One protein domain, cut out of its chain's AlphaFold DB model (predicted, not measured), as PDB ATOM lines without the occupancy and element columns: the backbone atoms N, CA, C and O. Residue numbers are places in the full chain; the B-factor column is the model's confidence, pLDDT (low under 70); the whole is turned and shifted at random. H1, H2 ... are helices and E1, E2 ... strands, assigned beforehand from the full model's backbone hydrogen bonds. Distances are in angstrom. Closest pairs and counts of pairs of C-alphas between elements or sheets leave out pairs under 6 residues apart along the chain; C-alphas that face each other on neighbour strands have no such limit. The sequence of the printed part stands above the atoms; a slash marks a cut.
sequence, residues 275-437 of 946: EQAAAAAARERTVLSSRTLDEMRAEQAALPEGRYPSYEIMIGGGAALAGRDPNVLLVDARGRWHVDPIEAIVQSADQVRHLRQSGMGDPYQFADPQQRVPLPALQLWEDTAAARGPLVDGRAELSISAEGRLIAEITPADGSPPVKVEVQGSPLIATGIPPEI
ATOM      1  N   GLU A 275     195.628 161.238 127.138       95.56
ATOM      2  CA  GLU A 275     194.630 161.113 128.211       95.56
ATOM      3  C   GLU A 275     193.327 160.484 127.705       95.56
ATOM      4  O   GLU A 275     192.748 159.603 128.347       95.56
ATOM      5  N   GLN A 276     192.880 160.892 126.513       96.56
ATOM      6  CA  GLN A 276     191.679 160.347 125.890       96.56
ATOM      7  C   GLN A 276     191.861 158.867 125.530       96.56
ATOM      8  O   GLN A 276     190.939 158.072 125.742       96.56
ATOM      9  N   ALA A 277     193.033 158.497 125.009       96.50
ATOM     10  CA  ALA A 277     193.372 157.119 124.674       96.50
ATOM     11  C   ALA A 277     193.435 156.234 125.928       96.50
ATOM     12  O   ALA A 277     192.830 155.162 125.942       96.50
ATOM     13  N   ALA A 278     194.080 156.700 127.002       95.50
ATOM     14  CA  ALA A 278     194.131 155.995 128.282       95.50
ATOM     15  C   ALA A 278     192.723 155.770 128.858       95.50
ATOM     16  O   ALA A 278     192.363 154.653 129.232       95.50
ATOM     17  N   ALA A 279     191.872 156.801 128.843       96.44
ATOM     18  CA  ALA A 279     190.486 156.684 129.291       96.44
ATOM     19  C   ALA A 279     189.648 155.738 128.407       96.44
ATOM     20  O   ALA A 279     188.722 155.091 128.898       96.44
ATOM     21  N   ALA A 280     189.931 155.663 127.101       96.19
ATOM     22  CA  ALA A 280     189.270 154.727 126.195       96.19
ATOM     23  C   ALA A 280     189.675 153.274 126.475       96.19
ATOM     24  O   ALA A 280     188.786 152.434 126.617       96.19
ATOM     25  N   ALA A 281     190.974 153.008 126.638       95.69
ATOM     26  CA  ALA A 281     191.490 151.688 126.994       95.69
ATOM     27  C   ALA A 281     190.929 151.207 128.345       95.69
ATOM     28  O   ALA A 281     190.483 150.068 128.463       95.69
ATOM     29  N   ALA A 282     190.840 152.101 129.336       95.44
ATOM     30  CA  ALA A 282     190.225 151.807 130.628       95.44
ATOM     31  C   ALA A 282     188.759 151.357 130.497       95.44
ATOM     32  O   ALA A 282     188.350 150.366 131.099       95.44
ATOM     33  N   ARG A 283     187.959 152.057 129.677       96.56
ATOM     34  CA  ARG A 283     186.559 151.677 129.423       96.56
ATOM     35  C   ARG A 283     186.453 150.332 128.713       96.56
ATOM     36  O   ARG A 283     185.581 149.542 129.063       96.56
ATOM     37  N   GLU A 284     187.312 150.078 127.729       96.00
ATOM     38  CA  GLU A 284     187.349 148.798 127.015       96.00
ATOM     39  C   GLU A 284     187.653 147.639 127.969       96.00
ATOM     40  O   GLU A 284     186.926 146.644 127.978       96.00
ATOM     41  N   ARG A 285     188.651 147.815 128.844       95.69
ATOM     42  CA  ARG A 285     188.980 146.867 129.912       95.69
ATOM     43  C   ARG A 285     187.779 146.589 130.820       95.69
ATOM     44  O   ARG A 285     187.440 145.425 131.022       95.69
ATOM     45  N   THR A 286     187.095 147.624 131.315       95.62
ATOM     46  CA  THR A 286     185.919 147.455 132.185       95.62
ATOM     47  C   THR A 286     184.779 146.709 131.483       95.62
ATOM     48  O   THR A 286     184.202 145.788 132.059       95.62
ATOM     49  N   VAL A 287     184.469 147.055 130.227       97.06
ATOM     50  CA  VAL A 287     183.425 146.369 129.441       97.06
ATOM     51  C   VAL A 287     183.765 144.891 129.243       97.06
ATOM     52  O   VAL A 287     182.896 144.027 129.379       97.06
ATOM     53  N   LEU A 288     185.030 144.592 128.945       97.44
ATOM     54  CA  LEU A 288     185.520 143.228 128.796       97.44
ATOM     55  C   LEU A 288     185.425 142.442 130.111       97.44
ATOM     56  O   LEU A 288     184.932 141.317 130.085       97.44
ATOM     57  N   SER A 289     185.798 143.057 131.240       97.56
ATOM     58  CA  SER A 289     185.669 142.468 132.579       97.56
ATOM     59  C   SER A 289     184.236 142.038 132.887       97.56
ATOM     60  O   SER A 289     183.988 140.886 133.250       97.56
ATOM     61  N   SER A 290     183.268 142.943 132.695       96.94
ATOM     62  CA  SER A 290     181.855 142.639 132.943       96.94
ATOM     63  C   SER A 290     181.354 141.499 132.054       96.94
ATOM     64  O   SER A 290     180.701 140.582 132.548       96.94
ATOM     65  N   ARG A 291     181.714 141.504 130.763       97.75
ATOM     66  CA  ARG A 291     181.343 140.425 129.837       97.75
ATOM     67  C   ARG A 291     181.924 139.075 130.264       97.75
ATOM     68  O   ARG A 291     181.195 138.090 130.287       97.75
ATOM     69  N   THR A 292     183.209 139.028 130.615       98.06
ATOM     70  CA  THR A 292     183.858 137.791 131.070       98.06
ATOM     71  C   THR A 292     183.213 137.268 132.357       98.06
ATOM     72  O   THR A 292     182.946 136.074 132.452       98.06
ATOM     73  N   LEU A 293     182.868 138.135 133.315       97.50
ATOM     74  CA  LEU A 293     182.138 137.725 134.522       97.50
ATOM     75  C   LEU A 293     180.765 137.114 134.212       97.50
ATOM     76  O   LEU A 293     180.401 136.098 134.810       97.50
ATOM     77  N   ASP A 294     180.007 137.710 133.291       96.94
ATOM     78  CA  ASP A 294     178.698 137.192 132.884       96.94
ATOM     79  C   ASP A 294     178.818 135.818 132.206       96.94
ATOM     80  O   ASP A 294     178.053 134.902 132.524       96.94
ATOM     81  N   GLU A 295     179.817 135.638 131.338       96.50
ATOM     82  CA  GLU A 295     180.133 134.357 130.694       96.50
ATOM     83  C   GLU A 295     180.504 133.280 131.727       96.50
ATOM     84  O   GLU A 295     179.937 132.185 131.710       96.50
ATOM     85  N   MET A 296     181.375 133.605 132.689       96.25
ATOM     86  CA  MET A 296     181.788 132.679 133.752       96.25
ATOM     87  C   MET A 296     180.616 132.273 134.651       96.25
ATOM     88  O   MET A 296     180.490 131.108 135.030       96.25
ATOM     89  N   ARG A 297     179.728 133.215 134.990       95.69
ATOM     90  CA  ARG A 297     178.521 132.934 135.785       95.69
ATOM     91  C   ARG A 297     177.537 132.052 135.024       95.69
ATOM     92  O   ARG A 297     176.954 131.144 135.619       95.69
ATOM     93  N   ALA A 298     177.365 132.288 133.726       96.12
ATOM     94  CA  ALA A 298     176.529 131.448 132.876       96.12
ATOM     95  C   ALA A 298     177.090 130.019 132.764       96.12
ATOM     96  O   ALA A 298     176.335 129.053 132.887       96.12
ATOM     97  N   GLU A 299     178.409 129.876 132.601       95.56
ATOM     98  CA  GLU A 299     179.085 128.577 132.574       95.56
ATOM     99  C   GLU A 299     178.945 127.846 133.919       95.56
ATOM    100  O   GLU A 299     178.559 126.678 133.951       95.56
ATOM    101  N   GLN A 300     179.152 128.548 135.037       93.50
ATOM    102  CA  GLN A 300     178.956 128.010 136.384       93.50
ATOM    103  C   GLN A 300     177.531 127.482 136.597       93.50
ATOM    104  O   GLN A 300     177.355 126.415 137.181       93.50
ATOM    105  N   ALA A 301     176.515 128.210 136.127       93.75
ATOM    106  CA  ALA A 301     175.115 127.809 136.261       93.75
ATOM    107  C   ALA A 301     174.758 126.568 135.422       93.75
ATOM    108  O   ALA A 301     173.794 125.870 135.737       93.75
ATOM    109  N   ALA A 302     175.524 126.286 134.364       94.50
ATOM    110  CA  ALA A 302     175.357 125.100 133.528       94.50
ATOM    111  C   ALA A 302     176.053 123.849 134.102       94.50
ATOM    112  O   ALA A 302     175.826 122.740 133.606       94.50
ATOM    113  N   LEU A 303     176.893 124.005 135.131       93.88
ATOM    114  CA  LEU A 303     177.655 122.920 135.743       93.88
ATOM    115  C   LEU A 303     176.941 122.323 136.972       93.88
ATOM    116  O   LEU A 303     176.170 123.007 137.646       93.88
ATOM    117  N   PRO A 304     177.193 121.040 137.300       92.19
ATOM    118  CA  PRO A 304     176.692 120.434 138.531       92.19
ATOM    119  C   PRO A 304     177.189 121.158 139.790       92.19
ATOM    120  O   PRO A 304     178.280 121.728 139.802       92.19
ATOM    121  N   GLU A 305     176.429 121.051 140.880       86.38
ATOM    122  CA  GLU A 305     176.829 121.577 142.189       86.38
ATOM    123  C   GLU A 305     178.220 121.050 142.603       86.38
ATOM    124  O   GLU A 305     178.524 119.864 142.453       86.38
ATOM    125  N   GLY A 306     179.089 121.948 143.081       83.75
ATOM    126  CA  GLY A 306     180.475 121.634 143.461       83.75
ATOM    127  C   GLY A 306     181.485 121.562 142.304       83.75
ATOM    128  O   GLY A 306     182.666 121.290 142.542       83.75
ATOM    129  N   ARG A 307     181.059 121.809 141.057       90.75
ATOM    130  CA  ARG A 307     181.943 121.968 139.888       90.75
ATOM    131  C   ARG A 307     182.018 123.432 139.485       90.75
ATOM    132  O   ARG A 307     181.042 124.159 139.651       90.75
ATOM    133  N   TYR A 308     183.164 123.837 138.946       94.50
ATOM    134  CA  TYR A 308     183.402 125.212 138.522       94.50
ATOM    135  C   TYR A 308     183.964 125.264 137.096       94.50
ATOM    136  O   TYR A 308     184.629 124.305 136.685       94.50
ATOM    137  N   PRO A 309     183.720 126.358 136.351       96.06
ATOM    138  CA  PRO A 309     184.397 126.660 135.099       96.06
ATOM    139  C   PRO A 309     185.905 126.516 135.235       96.06
ATOM    140  O   PRO A 309     186.458 126.774 136.307       96.06
ATOM    141  N   SER A 310     186.574 126.102 134.164       96.00
ATOM    142  CA  SER A 310     187.977 125.712 134.242       96.00
ATOM    143  C   SER A 310     188.855 126.532 133.305       96.00
ATOM    144  O   SER A 310     188.619 126.556 132.101       96.00
ATOM    145  N   TYR A 311     189.877 127.181 133.869       97.00
ATOM    146  CA  TYR A 311     190.719 128.156 133.170       97.00
ATOM    147  C   TYR A 311     192.196 127.989 133.538       97.00
ATOM    148  O   TYR A 311     192.529 127.755 134.702       97.00
ATOM    149  N   GLU A 312     193.097 128.188 132.574       97.06
ATOM    150  CA  GLU A 312     194.449 128.660 132.901       97.06
ATOM    151  C   GLU A 312     194.332 130.100 133.421       97.06
ATOM    152  O   GLU A 312     193.589 130.901 132.848       97.06
ATOM    153  N   ILE A 313     195.048 130.442 134.497       97.50
ATOM    154  CA  ILE A 313     194.886 131.735 135.181       97.50
ATOM    155  C   ILE A 313     196.217 132.460 135.415       97.50
ATOM    156  O   ILE A 313     197.230 131.861 135.793       97.50
ATOM    157  N   MET A 314     196.178 133.779 135.236       97.12
ATOM    158  CA  MET A 314     197.187 134.733 135.681       97.12
ATOM    159  C   MET A 314     196.564 135.658 136.735       97.12
ATOM    160  O   MET A 314     195.522 136.256 136.484       97.12
ATOM    161  N   ILE A 315     197.190 135.777 137.908       96.38
ATOM    162  CA  ILE A 315     196.728 136.634 139.011       96.38
ATOM    163  C   ILE A 315     197.708 137.796 139.197       96.38
ATOM    164  O   ILE A 315     198.885 137.579 139.488       96.38
ATOM    165  N   GLY A 316     197.205 139.024 139.091       92.44
ATOM    166  CA  GLY A 316     197.991 140.257 139.046       92.44
ATOM    167  C   GLY A 316     198.465 140.608 137.634       92.44
ATOM    168  O   GLY A 316     198.409 139.786 136.721       92.44
ATOM    169  N   GLY A 317     198.925 141.844 137.456       89.12
ATOM    170  CA  GLY A 317     199.323 142.384 136.160       89.12
ATOM    171  C   GLY A 317     200.410 143.450 136.268       89.12
ATOM    172  O   GLY A 317     201.576 143.142 136.529       89.12
ATOM    173  N   GLY A 318     200.037 144.698 135.984       90.31
ATOM    174  CA  GLY A 318     200.971 145.814 135.839       90.31
ATOM    175  C   GLY A 318     201.944 145.608 134.674       90.31
ATOM    176  O   GLY A 318     201.602 145.035 133.635       90.31
ATOM    177  N   ALA A 319     203.210 145.972 134.870       91.69
ATOM    178  CA  ALA A 319     204.258 145.788 133.866       91.69
ATOM    179  C   ALA A 319     204.426 144.334 133.370       91.69
ATOM    180  O   ALA A 319     204.856 144.116 132.237       91.69
ATOM    181  N   ALA A 320     204.069 143.322 134.172       93.50
ATOM    182  CA  ALA A 320     204.191 141.916 133.773       93.50
ATOM    183  C   ALA A 320     203.250 141.536 132.610       93.50
ATOM    184  O   ALA A 320     203.485 140.526 131.939       93.50
ATOM    185  N   LEU A 321     202.237 142.364 132.318       93.94
ATOM    186  CA  LEU A 321     201.329 142.201 131.177       93.94
ATOM    187  C   LEU A 321     202.041 142.253 129.817       93.94
ATOM    188  O   LEU A 321     201.486 141.780 128.823       93.94
ATOM    189  N   ALA A 322     203.293 142.715 129.771       92.38
ATOM    190  CA  ALA A 322     204.168 142.563 128.610       92.38
ATOM    191  C   ALA A 322     204.256 141.102 128.121       92.38
ATOM    192  O   ALA A 322     204.413 140.852 126.928       92.38
ATOM    193  N   GLY A 323     204.132 140.137 129.041       90.25
ATOM    194  CA  GLY A 323     204.120 138.700 128.765       90.25
ATOM    195  C   GLY A 323     202.742 138.039 128.772       90.25
ATOM    196  O   GLY A 323     202.672 136.814 128.861       90.25
ATOM    197  N   ARG A 324     201.647 138.809 128.747       91.69
ATOM    198  CA  ARG A 324     200.288 138.260 128.843       91.69
ATOM    199  C   ARG A 324     199.980 137.314 127.673       91.69
ATOM    200  O   ARG A 324     200.021 137.729 126.514       91.69
ATOM    201  N   ASP A 325     199.573 136.083 127.986       90.31
ATOM    202  CA  ASP A 325     198.968 135.153 127.024       90.31
ATOM    203  C   ASP A 325     197.475 135.505 126.847       90.31
ATOM    204  O   ASP A 325     196.741 135.537 127.839       90.31
ATOM    205  N   PRO A 326     196.991 135.798 125.626       90.75
ATOM    206  CA  PRO A 326     195.593 136.173 125.386       90.75
ATOM    207  C   PRO A 326     194.591 135.045 125.679       90.75
ATOM    208  O   PRO A 326     193.405 135.327 125.825       90.75
ATOM    209  N   ASN A 327     195.035 133.786 125.771       90.88
ATOM    210  CA  ASN A 327     194.156 132.642 126.042       90.88
ATOM    211  C   ASN A 327     194.014 132.329 127.539       90.88
ATOM    212  O   ASN A 327     193.240 131.451 127.912       90.88
ATOM    213  N   VAL A 328     194.774 133.018 128.390       94.81
ATOM    214  CA  VAL A 328     194.772 132.833 129.843       94.81
ATOM    215  C   VAL A 328     193.834 133.859 130.473       94.81
ATOM    216  O   VAL A 328     193.851 135.036 130.101       94.81
ATOM    217  N   LEU A 329     193.034 133.426 131.449       98.06
ATOM    218  CA  LEU A 329     192.194 134.324 132.237       98.06
ATOM    219  C   LEU A 329     193.082 135.221 133.107       98.06
ATOM    220  O   LEU A 329     193.791 134.726 133.985       98.06
ATOM    221  N   LEU A 330     193.020 136.536 132.898       97.94
ATOM    222  CA  LEU A 330     193.650 137.501 133.801       97.94
ATOM    223  C   LEU A 330     192.696 137.861 134.942       97.94
ATOM    224  O   LEU A 330     191.566 138.262 134.690       97.94
ATOM    225  N   VAL A 331     193.177 137.830 136.181       97.38
ATOM    226  CA  VAL A 331     192.517 138.479 137.319       97.38
ATOM    227  C   VAL A 331     193.452 139.531 137.888       97.38
ATOM    228  O   VAL A 331     194.461 139.196 138.508       97.38
ATOM    229  N   ASP A 332     193.139 140.802 137.668       94.06
ATOM    230  CA  ASP A 332     194.023 141.910 138.023       94.06
ATOM    231  C   ASP A 332     193.232 143.149 138.434       94.06
ATOM    232  O   ASP A 332     192.336 143.596 137.723       94.06
ATOM    233  N   ALA A 333     193.584 143.731 139.578       86.75
ATOM    234  CA  ALA A 333     192.983 144.969 140.046       86.75
ATOM    235  C   ALA A 333     193.699 146.146 139.374       86.75
ATOM    236  O   ALA A 333     194.858 146.427 139.688       86.75
ATOM    237  N   ARG A 334     192.997 146.825 138.456       85.50
ATOM    238  CA  ARG A 334     193.504 147.991 137.720       85.50
ATOM    239  C   ARG A 334     194.145 149.015 138.666       85.50
ATOM    240  O   ARG A 334     193.540 149.389 139.665       85.50
ATOM    241  N   GLY A 335     195.345 149.485 138.323       71.19
ATOM    242  CA  GLY A 335     196.035 150.574 139.024       71.19
ATOM    243  C   GLY A 335     196.708 150.206 140.351       71.19
ATOM    244  O   GLY A 335     197.319 151.074 140.952       71.19
ATOM    245  N   ARG A 336     196.648 148.948 140.811       63.19
ATOM    246  CA  ARG A 336     197.226 148.554 142.112       63.19
ATOM    247  C   ARG A 336     198.760 148.454 142.113       63.19
ATOM    248  O   ARG A 336     199.368 148.464 143.176       63.19
ATOM    249  N   TRP A 337     199.403 148.262 140.957       60.72
ATOM    250  CA  TRP A 337     200.822 147.889 140.901       60.72
ATOM    251  C   TRP A 337     201.610 148.730 139.895       60.72
ATOM    252  O   TRP A 337     201.224 148.840 138.741       60.72
ATOM    253  N   HIS A 338     202.729 149.295 140.376       57.66
ATOM    254  CA  HIS A 338     203.602 150.296 139.729       57.66
ATOM    255  C   HIS A 338     202.986 151.675 139.449       57.66
ATOM    256  O   HIS A 338     203.651 152.500 138.821       57.66
ATOM    257  N   VAL A 339     201.778 151.950 139.939       66.62
ATOM    258  CA  VAL A 339     201.071 153.215 139.709       66.62
ATOM    259  C   VAL A 339     200.811 153.912 141.041       66.62
ATOM    260  O   VAL A 339     199.847 153.606 141.728       66.62
ATOM    261  N   ASP A 340     201.680 154.859 141.380       75.50
ATOM    262  CA  ASP A 340     201.406 155.865 142.409       75.50
ATOM    263  C   ASP A 340     200.539 156.993 141.788       75.50
ATOM    264  O   ASP A 340     200.668 157.248 140.583       75.50
ATOM    265  N   PRO A 341     199.690 157.718 142.549       81.12
ATOM    266  CA  PRO A 341     198.854 158.829 142.078       81.12
ATOM    267  C   PRO A 341     199.678 160.110 141.869       81.12
ATOM    268  O   PRO A 341     199.377 161.176 142.400       81.12
ATOM    269  N   ILE A 342     200.746 159.990 141.088       82.62
ATOM    270  CA  ILE A 342     201.663 161.052 140.680       82.62
ATOM    271  C   ILE A 342     201.537 161.286 139.174       82.62
ATOM    272  O   ILE A 342     201.157 160.395 138.416       82.62
ATOM    273  N   GLU A 343     201.894 162.482 138.710       87.06
ATOM    274  CA  GLU A 343     201.741 162.875 137.297       87.06
ATOM    275  C   GLU A 343     202.522 161.976 136.313       87.06
ATOM    276  O   GLU A 343     202.148 161.824 135.146       87.06
ATOM    277  N   ALA A 344     203.619 161.369 136.771       90.69
ATOM    278  CA  ALA A 344     204.523 160.568 135.955       90.69
ATOM    279  C   ALA A 344     205.295 159.552 136.806       90.69
ATOM    280  O   ALA A 344     205.550 159.795 137.984       90.69
ATOM    281  N   ILE A 345     205.748 158.441 136.226       88.88
ATOM    282  CA  ILE A 345     206.533 157.442 136.971       88.88
ATOM    283  C   ILE A 345     207.876 157.989 137.445       88.88
ATOM    284  O   ILE A 345     208.374 158.998 136.951       88.88
ATOM    285  N   VAL A 346     208.504 157.270 138.370       88.25
ATOM    286  CA  VAL A 346     209.782 157.637 138.996       88.25
ATOM    287  C   VAL A 346     210.909 157.894 137.978       88.25
ATOM    288  O   VAL A 346     211.773 158.747 138.194       88.25
ATOM    289  N   GLN A 347     210.905 157.172 136.855       91.44
ATOM    290  CA  GLN A 347     211.963 157.212 135.846       91.44
ATOM    291  C   GLN A 347     211.655 158.118 134.642       91.44
ATOM    292  O   GLN A 347     210.523 158.215 134.168       91.44
ATOM    293  N   SER A 348     212.710 158.734 134.101       93.88
ATOM    294  CA  SER A 348     212.686 159.439 132.811       93.88
ATOM    295  C   SER A 348     212.640 158.495 131.608       93.88
ATOM    296  O   SER A 348     212.991 157.318 131.723       93.88
ATOM    297  N   ALA A 349     212.248 159.012 130.440       93.75
ATOM    298  CA  ALA A 349     212.196 158.242 129.199       93.75
ATOM    299  C   ALA A 349     213.542 157.578 128.854       93.75
ATOM    300  O   ALA A 349     213.559 156.399 128.502       93.75
ATOM    301  N   ASP A 350     214.669 158.278 129.045       93.31
ATOM    302  CA  ASP A 350     216.012 157.710 128.853       93.31
ATOM    303  C   ASP A 350     216.303 156.554 129.819       93.31
ATOM    304  O   ASP A 350     216.910 155.553 129.432       93.31
ATOM    305  N   GLN A 351     215.857 156.660 131.073       94.50
ATOM    306  CA  GLN A 351     216.100 155.633 132.087       94.50
ATOM    307  C   GLN A 351     215.314 154.353 131.801       94.50
ATOM    308  O   GLN A 351     215.836 153.261 132.031       94.50
ATOM    309  N   VAL A 352     214.098 154.461 131.256       93.88
ATOM    310  CA  VAL A 352     213.261 153.301 130.895       93.88
ATOM    311  C   VAL A 352     213.255 152.981 129.401       93.88
ATOM    312  O   VAL A 352     212.425 152.193 128.955       93.88
ATOM    313  N   ARG A 353     214.196 153.513 128.609       91.12
ATOM    314  CA  ARG A 353     214.219 153.369 127.138       91.12
ATOM    315  C   ARG A 353     214.145 151.928 126.623       91.12
ATOM    316  O   ARG A 353     213.632 151.683 125.534       91.12
ATOM    317  N   HIS A 354     214.630 150.954 127.398       90.50
ATOM    318  CA  HIS A 354     214.560 149.537 127.024       90.50
ATOM    319  C   HIS A 354     213.159 148.929 127.184       90.50
ATOM    320  O   HIS A 354     212.948 147.802 126.742       90.50
ATOM    321  N   LEU A 355     212.186 149.654 127.751       92.19
ATOM    322  CA  LEU A 355     210.797 149.205 127.866       92.19
ATOM    323  C   LEU A 355     210.230 148.777 126.509       92.19
ATOM    324  O   LEU A 355     209.571 147.741 126.439       92.19
ATOM    325  N   ARG A 356     210.575 149.483 125.426       89.44
ATOM    326  CA  ARG A 356     210.148 149.136 124.065       89.44
ATOM    327  C   ARG A 356     210.488 147.696 123.672       89.44
ATOM    328  O   ARG A 356     209.708 147.046 122.986       89.44
ATOM    329  N   GLN A 357     211.606 147.156 124.161       87.62
ATOM    330  CA  GLN A 357     212.041 145.782 123.873       87.62
ATOM    331  C   GLN A 357     211.115 144.720 124.480       87.62
ATOM    332  O   GLN A 357     211.110 143.579 124.023       87.62
ATOM    333  N   SER A 358     210.341 145.073 125.510       89.75
ATOM    334  CA  SER A 358     209.357 144.167 126.108       89.75
ATOM    335  C   SER A 358     208.079 144.035 125.271       89.75
ATOM    336  O   SER A 358     207.347 143.066 125.448       89.75
ATOM    337  N   GLY A 359     207.810 144.996 124.375       89.19
ATOM    338  CA  GLY A 359     206.533 145.130 123.668       89.19
ATOM    339  C   GLY A 359     205.405 145.739 124.513       89.19
ATOM    340  O   GLY A 359     204.254 145.710 124.082       89.19
ATOM    341  N   MET A 360     205.712 146.272 125.704       91.38
ATOM    342  CA  MET A 360     204.728 146.912 126.590       91.38
ATOM    343  C   MET A 360     204.385 148.347 126.171       91.38
ATOM    344  O   MET A 360     203.261 148.777 126.380       91.38
ATOM    345  N   GLY A 361     205.326 149.081 125.573       92.12
ATOM    346  CA  GLY A 361     205.136 150.473 125.158       92.12
ATOM    347  C   GLY A 361     206.463 151.185 124.889       92.12
ATOM    348  O   GLY A 361     207.529 150.650 125.205       92.12
ATOM    349  N   ASP A 362     206.404 152.386 124.310       92.50
ATOM    350  CA  ASP A 362     207.578 153.218 124.010       92.50
ATOM    351  C   ASP A 362     207.588 154.510 124.854       92.50
ATOM    352  O   ASP A 362     206.757 155.394 124.626       92.50
ATOM    353  N   PRO A 363     208.531 154.669 125.805       93.19
ATOM    354  CA  PRO A 363     208.652 155.874 126.628       93.19
ATOM    355  C   PRO A 363     208.749 157.184 125.840       93.19
ATOM    356  O   PRO A 363     208.166 158.191 126.245       93.19
ATOM    357  N   TYR A 364     209.451 157.181 124.704       91.75
ATOM    358  CA  TYR A 364     209.712 158.405 123.942       91.75
ATOM    359  C   TYR A 364     208.496 158.906 123.167       91.75
ATOM    360  O   TYR A 364     208.448 160.070 122.750       91.75
ATOM    361  N   GLN A 365     207.482 158.050 123.015       91.00
ATOM    362  CA  GLN A 365     206.207 158.437 122.433       91.00
ATOM    363  C   GLN A 365     205.564 159.572 123.237       91.00
ATOM    364  O   GLN A 365     205.082 160.536 122.646       91.00
ATOM    365  N   PHE A 366     205.625 159.506 124.572       93.06
ATOM    366  CA  PHE A 366     204.885 160.403 125.465       93.06
ATOM    367  C   PHE A 366     205.751 161.311 126.343       93.06
ATOM    368  O   PHE A 366     205.212 162.221 126.964       93.06
ATOM    369  N   ALA A 367     207.070 161.116 126.366       92.19
ATOM    370  CA  ALA A 367     207.999 161.944 127.131       92.19
ATOM    371  C   ALA A 367     209.257 162.286 126.331       92.19
ATOM    372  O   ALA A 367     209.735 161.500 125.510       92.19
ATOM    373  N   ASP A 368     209.809 163.469 126.587       90.50
ATOM    374  CA  ASP A 368     211.154 163.817 126.127       90.50
ATOM    375  C   ASP A 368     212.226 163.068 126.944       90.50
ATOM    376  O   ASP A 368     211.939 162.622 128.056       90.50
ATOM    377  N   PRO A 369     213.473 162.947 126.447       90.00
ATOM    378  CA  PRO A 369     214.526 162.120 127.054       90.00
ATOM    379  C   PRO A 369     214.679 162.228 128.583       90.00
ATOM    380  O   PRO A 369     214.685 161.218 129.284       90.00
ATOM    381  N   GLN A 370     214.738 163.456 129.108       90.88
ATOM    382  CA  GLN A 370     214.911 163.738 130.541       90.88
ATOM    383  C   GLN A 370     213.589 163.874 131.314       90.88
ATOM    384  O   GLN A 370     213.600 164.024 132.537       90.88
ATOM    385  N   GLN A 371     212.444 163.847 130.628       92.06
ATOM    386  CA  GLN A 371     211.135 163.926 131.268       92.06
ATOM    387  C   GLN A 371     210.703 162.551 131.766       92.06
ATOM    388  O   GLN A 371     210.970 161.522 131.142       92.06
ATOM    389  N   ARG A 372     210.016 162.548 132.908       93.81
ATOM    390  CA  ARG A 372     209.369 161.359 133.470       93.81
ATOM    391  C   ARG A 372     208.237 160.895 132.561       93.81
ATOM    392  O   ARG A 372     207.543 161.723 131.977       93.81
ATOM    393  N   VAL A 373     208.057 159.580 132.442       94.38
ATOM    394  CA  VAL A 373     206.991 159.020 131.595       94.38
ATOM    395  C   VAL A 373     205.627 159.271 132.255       94.38
ATOM    396  O   VAL A 373     205.449 158.844 133.398       94.38
ATOM    397  N   PRO A 374     204.671 159.940 131.578       94.44
ATOM    398  CA  PRO A 374     203.384 160.294 132.168       94.44
ATOM    399  C   PRO A 374     202.601 159.077 132.648       94.44
ATOM    400  O   PRO A 374     202.577 158.042 131.978       94.44
ATOM    401  N   LEU A 375     201.885 159.218 133.762       91.88
ATOM    402  CA  LEU A 375     201.054 158.139 134.286       91.88
ATOM    403  C   LEU A 375     199.975 157.660 133.285       91.88
ATOM    404  O   LEU A 375     199.818 156.445 133.128       91.88
ATOM    405  N   PRO A 376     199.286 158.543 132.530       94.31
ATOM    406  CA  PRO A 376     198.348 158.108 131.496       94.31
ATOM    407  C   PRO A 376     198.966 157.196 130.424       94.31
ATOM    408  O   PRO A 376     198.262 156.354 129.871       94.31
ATOM    409  N   ALA A 377     200.273 157.305 130.142       95.00
ATOM    410  CA  ALA A 377     200.952 156.407 129.204       95.00
ATOM    411  C   ALA A 377     200.992 154.972 129.736       95.00
ATOM    412  O   ALA A 377     200.665 154.038 129.006       95.00
ATOM    413  N   LEU A 378     201.311 154.799 131.020       93.06
ATOM    414  CA  LEU A 378     201.277 153.488 131.664       93.06
ATOM    415  C   LEU A 378     199.868 152.914 131.691       93.06
ATOM    416  O   LEU A 378     199.689 151.756 131.332       93.06
ATOM    417  N   GLN A 379     198.877 153.726 132.061       93.25
ATOM    418  CA  GLN A 379     197.478 153.301 132.085       93.25
ATOM    419  C   GLN A 379     197.018 152.835 130.699       93.25
ATOM    420  O   GLN A 379     196.429 151.764 130.579       93.25
ATOM    421  N   LEU A 380     197.354 153.583 129.642       95.19
ATOM    422  CA  LEU A 380     197.097 153.172 128.262       95.19
ATOM    423  C   LEU A 380     197.751 151.821 127.949       95.19
ATOM    424  O   LEU A 380     197.103 150.942 127.377       95.19
ATOM    425  N   TRP A 381     199.023 151.644 128.308       94.69
ATOM    426  CA  TRP A 381     199.765 150.421 128.017       94.69
ATOM    427  C   TRP A 381     199.225 149.199 128.758       94.69
ATOM    428  O   TRP A 381     198.998 148.157 128.142       94.69
ATOM    429  N   GLU A 382     198.988 149.332 130.060       94.62
ATOM    430  CA  GLU A 382     198.454 148.275 130.914       94.62
ATOM    431  C   GLU A 382     197.032 147.894 130.535       94.62
ATOM    432  O   GLU A 382     196.753 146.708 130.380       94.62
ATOM    433  N   ASP A 383     196.143 148.870 130.325       95.38
ATOM    434  CA  ASP A 383     194.747 148.595 129.989       95.38
ATOM    435  C   ASP A 383     194.631 147.956 128.593       95.38
ATOM    436  O   ASP A 383     193.900 146.980 128.425       95.38
ATOM    437  N   THR A 384     195.436 148.401 127.619       94.50
ATOM    438  CA  THR A 384     195.495 147.771 126.283       94.50
ATOM    439  C   THR A 384     196.071 146.356 126.354       94.50
ATOM    440  O   THR A 384     195.549 145.437 125.722       94.50
ATOM    441  N   ALA A 385     197.147 146.142 127.120       93.88
ATOM    442  CA  ALA A 385     197.724 144.811 127.291       93.88
ATOM    443  C   ALA A 385     196.757 143.877 128.034       93.88
ATOM    444  O   ALA A 385     196.632 142.708 127.665       93.88
ATOM    445  N   ALA A 386     196.033 144.384 129.035       94.62
ATOM    446  CA  ALA A 386     195.003 143.647 129.749       94.62
ATOM    447  C   ALA A 386     193.799 143.307 128.851       94.62
ATOM    448  O   ALA A 386     193.227 142.231 128.976       94.62
ATOM    449  N   ALA A 387     193.428 144.157 127.898       94.50
ATOM    450  CA  ALA A 387     192.264 143.905 127.049       94.50
ATOM    451  C   ALA A 387     192.470 142.831 125.954       94.50
ATOM    452  O   ALA A 387     191.541 142.510 125.217       94.50
ATOM    453  N   ARG A 388     193.662 142.218 125.849       92.06
ATOM    454  CA  ARG A 388     194.000 141.233 124.794       92.06
ATOM    455  C   ARG A 388     193.236 139.902 124.865       92.06
ATOM    456  O   ARG A 388     193.304 139.125 123.916       92.06
ATOM    457  N   GLY A 389     192.567 139.598 125.974       93.75
ATOM    458  CA  GLY A 389     191.864 138.328 126.184       93.75
ATOM    459  C   GLY A 389     190.928 138.369 127.396       93.75
ATOM    460  O   GLY A 389     190.735 139.445 127.959       93.75
ATOM    461  N   PRO A 390     190.378 137.226 127.845       97.25
ATOM    462  CA  PRO A 390     189.486 137.176 129.005       97.25
ATOM    463  C   PRO A 390     190.132 137.802 130.246       97.25
ATOM    464  O   PRO A 390     191.284 137.503 130.577       97.25
ATOM    465  N   LEU A 391     189.418 138.697 130.927       97.50
ATOM    466  CA  LEU A 391     189.922 139.352 132.133       97.50
ATOM    467  C   LEU A 391     188.806 139.589 133.143       97.50
ATOM    468  O   LEU A 391     187.657 139.751 132.758       97.50
ATOM    469  N   VAL A 392     189.162 139.654 134.421       97.62
ATOM    470  CA  VAL A 392     188.306 140.142 135.500       97.62
ATOM    471  C   VAL A 392     189.080 141.190 136.288       97.62
ATOM    472  O   VAL A 392     190.148 140.908 136.837       97.62
ATOM    473  N   ASP A 393     188.518 142.392 136.374       95.06
ATOM    474  CA  ASP A 393     188.998 143.423 137.283       95.06
ATOM    475  C   ASP A 393     188.688 143.005 138.720       95.06
ATOM    476  O   ASP A 393     187.532 142.997 139.148       95.06
ATOM    477  N   GLY A 394     189.714 142.611 139.472       93.56
ATOM    478  CA  GLY A 394     189.514 142.047 140.801       93.56
ATOM    479  C   GLY A 394     190.761 141.439 141.423       93.56
ATOM    480  O   GLY A 394     191.889 141.627 140.971       93.56
ATOM    481  N   ARG A 395     190.547 140.706 142.512       93.50
ATOM    482  CA  ARG A 395     191.583 139.960 143.234       93.50
ATOM    483  C   ARG A 395     191.231 138.481 143.218       93.50
ATOM    484  O   ARG A 395     190.057 138.136 143.140       93.50
ATOM    485  N   ALA A 396     192.235 137.619 143.314       95.19
ATOM    486  CA  ALA A 396     192.020 136.186 143.439       95.19
ATOM    487  C   ALA A 396     192.872 135.587 144.553       95.19
ATOM    488  O   ALA A 396     194.017 135.998 144.763       95.19
ATOM    489  N   GLU A 397     192.308 134.584 145.213       96.19
ATOM    490  CA  GLU A 397     192.984 133.747 146.197       96.19
ATOM    491  C   GLU A 397     192.936 132.283 145.760       96.19
ATOM    492  O   GLU A 397     191.921 131.801 145.252       96.19
ATOM    493  N   LEU A 398     194.048 131.571 145.945       96.75
ATOM    494  CA  LEU A 398     194.184 130.163 145.595       96.75
ATOM    495  C   LEU A 398     193.975 129.278 146.821       96.75
ATOM    496  O   LEU A 398     194.605 129.462 147.860       96.75
ATOM    497  N   SER A 399     193.113 128.276 146.670       94.69
ATOM    498  CA  SER A 399     192.777 127.297 147.706       94.69
ATOM    499  C   SER A 399     192.626 125.893 147.117       94.69
ATOM    500  O   SER A 399     192.569 125.716 145.900       94.69
ATOM    501  N   ILE A 400     192.575 124.878 147.980       92.88
ATOM    502  CA  ILE A 400     192.346 123.486 147.582       92.88
ATOM    503  C   ILE A 400     190.933 123.069 147.994       92.88
ATOM    504  O   ILE A 400     190.542 123.249 149.148       92.88
ATOM    505  N   SER A 401     190.164 122.511 147.056       90.75
ATOM    506  CA  SER A 401     188.839 121.949 147.340       90.75
ATOM    507  C   SER A 401     188.938 120.669 148.177       90.75
ATOM    508  O   SER A 401     189.995 120.043 148.264       90.75
ATOM    509  N   ALA A 402     187.813 120.213 148.734       85.69
ATOM    510  CA  ALA A 402     187.750 118.954 149.482       85.69
ATOM    511  C   ALA A 402     188.212 117.727 148.661       85.69
ATOM    512  O   ALA A 402     188.684 116.742 149.223       85.69
ATOM    513  N   GLU A 403     188.119 117.788 147.332       85.62
ATOM    514  CA  GLU A 403     188.562 116.730 146.419       85.62
ATOM    515  C   GLU A 403     190.015 116.897 145.940       85.62
ATOM    516  O   GLU A 403     190.460 116.154 145.063       85.62
ATOM    517  N   GLY A 404     190.756 117.876 146.467       87.94
ATOM    518  CA  GLY A 404     192.141 118.139 146.075       87.94
ATOM    519  C   GLY A 404     192.294 118.918 144.766       87.94
ATOM    520  O   GLY A 404     193.355 118.860 144.147       87.94
ATOM    521  N   ARG A 405     191.249 119.615 144.294       91.62
ATOM    522  CA  ARG A 405     191.342 120.483 143.104       91.62
ATOM    523  C   ARG A 405     191.838 121.869 143.501       91.62
ATOM    524  O   ARG A 405     191.420 122.391 144.527       91.62
ATOM    525  N   LEU A 406     192.689 122.473 142.675       95.38
ATOM    526  CA  LEU A 406     193.117 123.859 142.860       95.38
ATOM    527  C   LEU A 406     192.011 124.804 142.376       95.38
ATOM    528  O   LEU A 406     191.602 124.736 141.217       95.38
ATOM    529  N   ILE A 407     191.530 125.664 143.270       96.69
ATOM    530  CA  ILE A 407     190.438 126.608 143.032       96.69
ATOM    531  C   ILE A 407     190.967 128.030 143.180       96.69
ATOM    532  O   ILE A 407     191.644 128.336 144.163       96.69
ATOM    533  N   ALA A 408     190.622 128.899 142.232       97.62
ATOM    534  CA  ALA A 408     190.761 130.340 142.395       97.62
ATOM    535  C   ALA A 408     189.403 130.939 142.777       97.62
ATOM    536  O   ALA A 408     188.420 130.773 142.054       97.62
ATOM    537  N   GLU A 409     189.352 131.622 143.917       97.56
ATOM    538  CA  GLU A 409     188.211 132.438 144.325       97.56
ATOM    539  C   GLU A 409     188.480 133.888 143.931       97.56
ATOM    540  O   GLU A 409     189.413 134.516 144.428       97.56
ATOM    541  N   ILE A 410     187.689 134.395 142.990       97.69
ATOM    542  CA  ILE A 410     187.830 135.713 142.383       97.69
ATOM    543  C   ILE A 410     186.841 136.653 143.056       97.69
ATOM    544  O   ILE A 410     185.638 136.412 143.008       97.69
ATOM    545  N   THR A 411     187.344 137.736 143.639       96.94
ATOM    546  CA  THR A 411     186.548 138.850 144.163       96.94
ATOM    547  C   THR A 411     186.619 140.021 143.181       96.94
ATOM    548  O   THR A 411     187.673 140.663 143.084       96.94
ATOM    549  N   PRO A 412     185.536 140.292 142.432       95.50
ATOM    550  CA  PRO A 412     185.457 141.425 141.516       95.50
ATOM    551  C   PRO A 412     185.616 142.774 142.228       95.50
ATOM    552  O   PRO A 412     185.116 142.973 143.335       95.50
ATOM    553  N   ALA A 413     186.287 143.724 141.576       91.06
ATOM    554  CA  ALA A 413     186.476 145.082 142.093       91.06
ATOM    555  C   ALA A 413     185.191 145.930 142.042       91.06
ATOM    556  O   ALA A 413     185.084 146.925 142.751       91.06
ATOM    557  N   ASP A 414     184.202 145.528 141.236       89.25
ATOM    558  CA  ASP A 414     182.897 146.192 141.126       89.25
ATOM    559  C   ASP A 414     181.955 145.910 142.317       89.25
ATOM    560  O   ASP A 414     180.825 146.399 142.348       89.25
ATOM    561  N   GLY A 415     182.407 145.119 143.299       90.50
ATOM    562  CA  GLY A 415     181.633 144.732 144.479       90.50
ATOM    563  C   GLY A 415     180.599 143.635 144.220       90.50
ATOM    564  O   GLY A 415     179.835 143.288 145.124       90.50
ATOM    565  N   SER A 416     180.549 143.073 143.009       93.06
ATOM    566  CA  SER A 416     179.673 141.946 142.706       93.06
ATOM    567  C   SER A 416     180.132 140.657 143.419       93.06
ATOM    568  O   SER A 416     181.283 140.558 143.850       93.06
ATOM    569  N   PRO A 417     179.243 139.655 143.594       95.06
ATOM    570  CA  PRO A 417     179.572 138.458 144.364       95.06
ATOM    571  C   PRO A 417     180.788 137.697 143.807       95.06
ATOM    572  O   PRO A 417     180.907 137.594 142.576       95.06
ATOM    573  N   PRO A 418     181.632 137.112 144.685       96.12
ATOM    574  CA  PRO A 418     182.771 136.305 144.270       96.12
ATOM    575  C   PRO A 418     182.390 135.141 143.352       96.12
ATOM    576  O   PRO A 418     181.312 134.552 143.474       96.12
ATOM    577  N   VAL A 419     183.301 134.781 142.448       96.19
ATOM    578  CA  VAL A 419     183.160 133.654 141.511       96.19
ATOM    579  C   VAL A 419     184.311 132.677 141.730       96.19
ATOM    580  O   VAL A 419     185.430 133.081 142.026       96.19
ATOM    581  N   LYS A 420     184.048 131.376 141.591       96.38
ATOM    582  CA  LYS A 420     185.055 130.319 141.746       96.38
ATOM    583  C   LYS A 420     185.346 129.665 140.407       96.38
ATOM    584  O   LYS A 420     184.420 129.440 139.632       96.38
ATOM    585  N   VAL A 421     186.612 129.334 140.168       97.12
ATOM    586  CA  VAL A 421     187.059 128.579 138.989       97.12
ATOM    587  C   VAL A 421     188.047 127.480 139.358       97.12
ATOM    588  O   VAL A 421     188.858 127.640 140.270       97.12
ATOM    589  N   GLU A 422     187.993 126.363 138.635       97.38
ATOM    590  CA  GLU A 422     188.997 125.300 138.692       97.38
ATOM    591  C   GLU A 422     190.226 125.709 137.868       97.38
ATOM    592  O   GLU A 422     190.132 125.961 136.665       97.38
ATOM    593  N   VAL A 423     191.399 125.750 138.501       97.25
ATOM    594  CA  VAL A 423     192.646 126.161 137.847       97.25
ATOM    595  C   VAL A 423     193.219 125.016 137.012       97.25
ATOM    596  O   VAL A 423     193.489 123.931 137.532       97.25
ATOM    597  N   GLN A 424     193.442 125.266 135.721       94.44
ATOM    598  CA  GLN A 424     194.151 124.358 134.818       94.44
ATOM    599  C   GLN A 424     195.650 124.655 134.819       94.44
ATOM    600  O   GLN A 424     196.073 125.803 134.701       94.44
ATOM    601  N   GLY A 425     196.457 123.596 134.912       91.50
ATOM    602  CA  GLY A 425     197.913 123.711 134.890       91.50
ATOM    603  C   GLY A 425     198.475 124.465 136.097       91.50
ATOM    604  O   GLY A 425     197.958 124.370 137.211       91.50
ATOM    605  N   SER A 426     199.576 125.180 135.870       93.75
ATOM    606  CA  SER A 426     200.274 125.965 136.890       93.75
ATOM    607  C   SER A 426     199.845 127.433 136.771       93.75
ATOM    608  O   SER A 426     200.168 128.060 135.757       93.75
ATOM    609  N   PRO A 427     199.132 128.014 137.759       96.81
ATOM    610  CA  PRO A 427     198.773 129.425 137.706       96.81
ATOM    611  C   PRO A 427     200.026 130.302 137.720       96.81
ATOM    612  O   PRO A 427     201.031 129.961 138.352       96.81
ATOM    613  N   LEU A 428     199.948 131.447 137.041       97.06
ATOM    614  CA  LEU A 428     200.987 132.472 137.064       97.06
ATOM    615  C   LEU A 428     200.599 133.598 138.025       97.06
ATOM    616  O   LEU A 428     199.556 134.221 137.862       97.06
ATOM    617  N   ILE A 429     201.457 133.904 138.988       96.12
ATOM    618  CA  ILE A 429     201.276 135.001 139.936       96.12
ATOM    619  C   ILE A 429     202.227 136.135 139.569       96.12
ATOM    620  O   ILE A 429     203.444 135.968 139.556       96.12
ATOM    621  N   ALA A 430     201.671 137.302 139.288       93.88
ATOM    622  CA  ALA A 430     202.392 138.530 138.984       93.88
ATOM    623  C   ALA A 430     201.843 139.685 139.830       93.88
ATOM    624  O   ALA A 430     201.638 140.798 139.354       93.88
ATOM    625  N   THR A 431     201.555 139.413 141.104       82.50
ATOM    626  CA  THR A 431     201.203 140.466 142.057       82.50
ATOM    627  C   THR A 431     202.420 141.369 142.274       82.50
ATOM    628  O   THR A 431     203.557 140.937 142.082       82.50
ATOM    629  N   GLY A 432     202.222 142.628 142.653       78.94
ATOM    630  CA  GLY A 432     203.344 143.507 142.972       78.94
ATOM    631  C   GLY A 432     204.058 143.132 144.274       78.94
ATOM    632  O   GLY A 432     204.015 141.996 144.751       78.94
ATOM    633  N   ILE A 433     204.770 144.103 144.834       80.62
ATOM    634  CA  ILE A 433     205.594 143.930 146.034       80.62
ATOM    635  C   ILE A 433     204.736 143.779 147.315       80.62
ATOM    636  O   ILE A 433     203.648 144.346 147.384       80.62
ATOM    637  N   PRO A 434     205.201 143.034 148.345       81.12
ATOM    638  CA  PRO A 434     204.482 142.867 149.623       81.12
ATOM    639  C   PRO A 434     204.222 144.205 150.333       81.12
ATOM    640  O   PRO A 434     204.988 145.125 150.086       81.12
ATOM    641  N   PRO A 435     203.235 144.344 151.233       81.81
ATOM    642  CA  PRO A 435     202.952 145.617 151.911       81.81
ATOM    643  C   PRO A 435     204.094 146.104 152.825       81.81
ATOM    644  O   PRO A 435     204.961 145.325 153.241       81.81
ATOM    645  N   GLU A 436     204.086 147.404 153.132       86.88
ATOM    646  CA  GLU A 436     205.007 148.054 154.078       86.88
ATOM    647  C   GLU A 436     204.861 147.510 155.518       86.88
ATOM    648  O   GLU A 436     203.817 146.986 155.911       86.88
ATOM    649  N   ILE A 437     205.918 147.641 156.331       88.00
ATOM    650  CA  ILE A 437     205.907 147.231 157.749       88.00
ATOM    651  C   ILE A 437     205.551 148.375 158.702       88.00
ATOM    652  O   ILE A 437     205.922 149.529 158.480       88.00
TER     653      ILE A 437
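What this domain is: This is residues 275 to 437 of the 946 residues of an uncharacterized protein of Streptomyces griseostramineus (UniProt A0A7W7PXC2). One long helix, H1, runs along the length of an elongated body, its first part packing on H5 and a later part lying over a strongly twisted sheet of three strands, E5, E6 and E7. The small strand pair E1 and E2 is near the middle, and the end away from the larger sheet holds a second small pair, E3 and E4, with the short helices H3 and H4. The 163 printed residues have five named helices and seven named strands, in the order H1 E1 H2 E2 E3 H3 H4 E4 H5 E5 E6 E7, of mixed class. The larger sheet is antiparallel in the order E5, E6, E7, E1 and E2 are parallel, and E3 and E4 are antiparallel. The whole is compact, with a radius of gyration of the C-alphas of 17.2 A, and spans 58 by 33 by 30 A.

How they stand to each other: H1, residues 275 to 302, touches H5, residues 375 to 386, with its residues 275 to 285 alone; the closest C-alphas, of Ala 278 and Leu 380, are 4.1 A apart, at a shallow tilt of 30 degrees, the same way. E1, residues 313 to 315, H2, residues 318 to 323, and E2, residues 329 to 331, form a strand-helix-strand unit, two parallel neighbour strands with a helix between, its crossover right-handed; N 331 and O 314 are 2.8 A apart. H2 touches H5, closest at the C-alphas of Leu 321 and Ala 385, 5.9 A. E3, residues 344 to 348, pairs with E4, residues 372 to 374, where N 345 and O 373 are 2.9 A apart. H3, residues 353 to 358, touches H4, residues 363 to 366, closest at the C-alphas of Arg 353 and Pro 363, 6.1 A. E5, residues 394 to 400, E6, residues 406 to 412, and E7, residues 419 to 423, form a meander, each strand the antiparallel neighbour of the one before, with N 397 and O 409 3.0 A apart and N 410 and O 419 2.8 A apart. H1 is on this sheet, two layers with the helix on one face, at a height over the sheet of 11.2 A. In H1 and H5 every O i to N i+4 pair is within hydrogen-bond range; H2 has 0 of 2 but 3 of 3 O i to N i+3 pairs, H3 0 of 2 but 2 of 3, and H4 is too short for an i+4 pair.

Where its parts are: H1 begins at C-alpha 275 (194.630, 161.113, 128.211) and is 41.2 A long. H5 is 16.3 A, E5 20.0 A and E6 19.2 A long. E7, 12.6 A long, ends at C-alpha 423 (192.646, 126.161, 137.847).

The domain as a whole: The two C-alphas farthest apart, of Pro 304 and Gln 370, are 58.3 A apart. The printed part has no cut, and the link E2 to E3 is long. Residues 424 to 437 hold no named element. Mean pLDDT of the printed part is 92.1, and residues 336 to 339 are under 70.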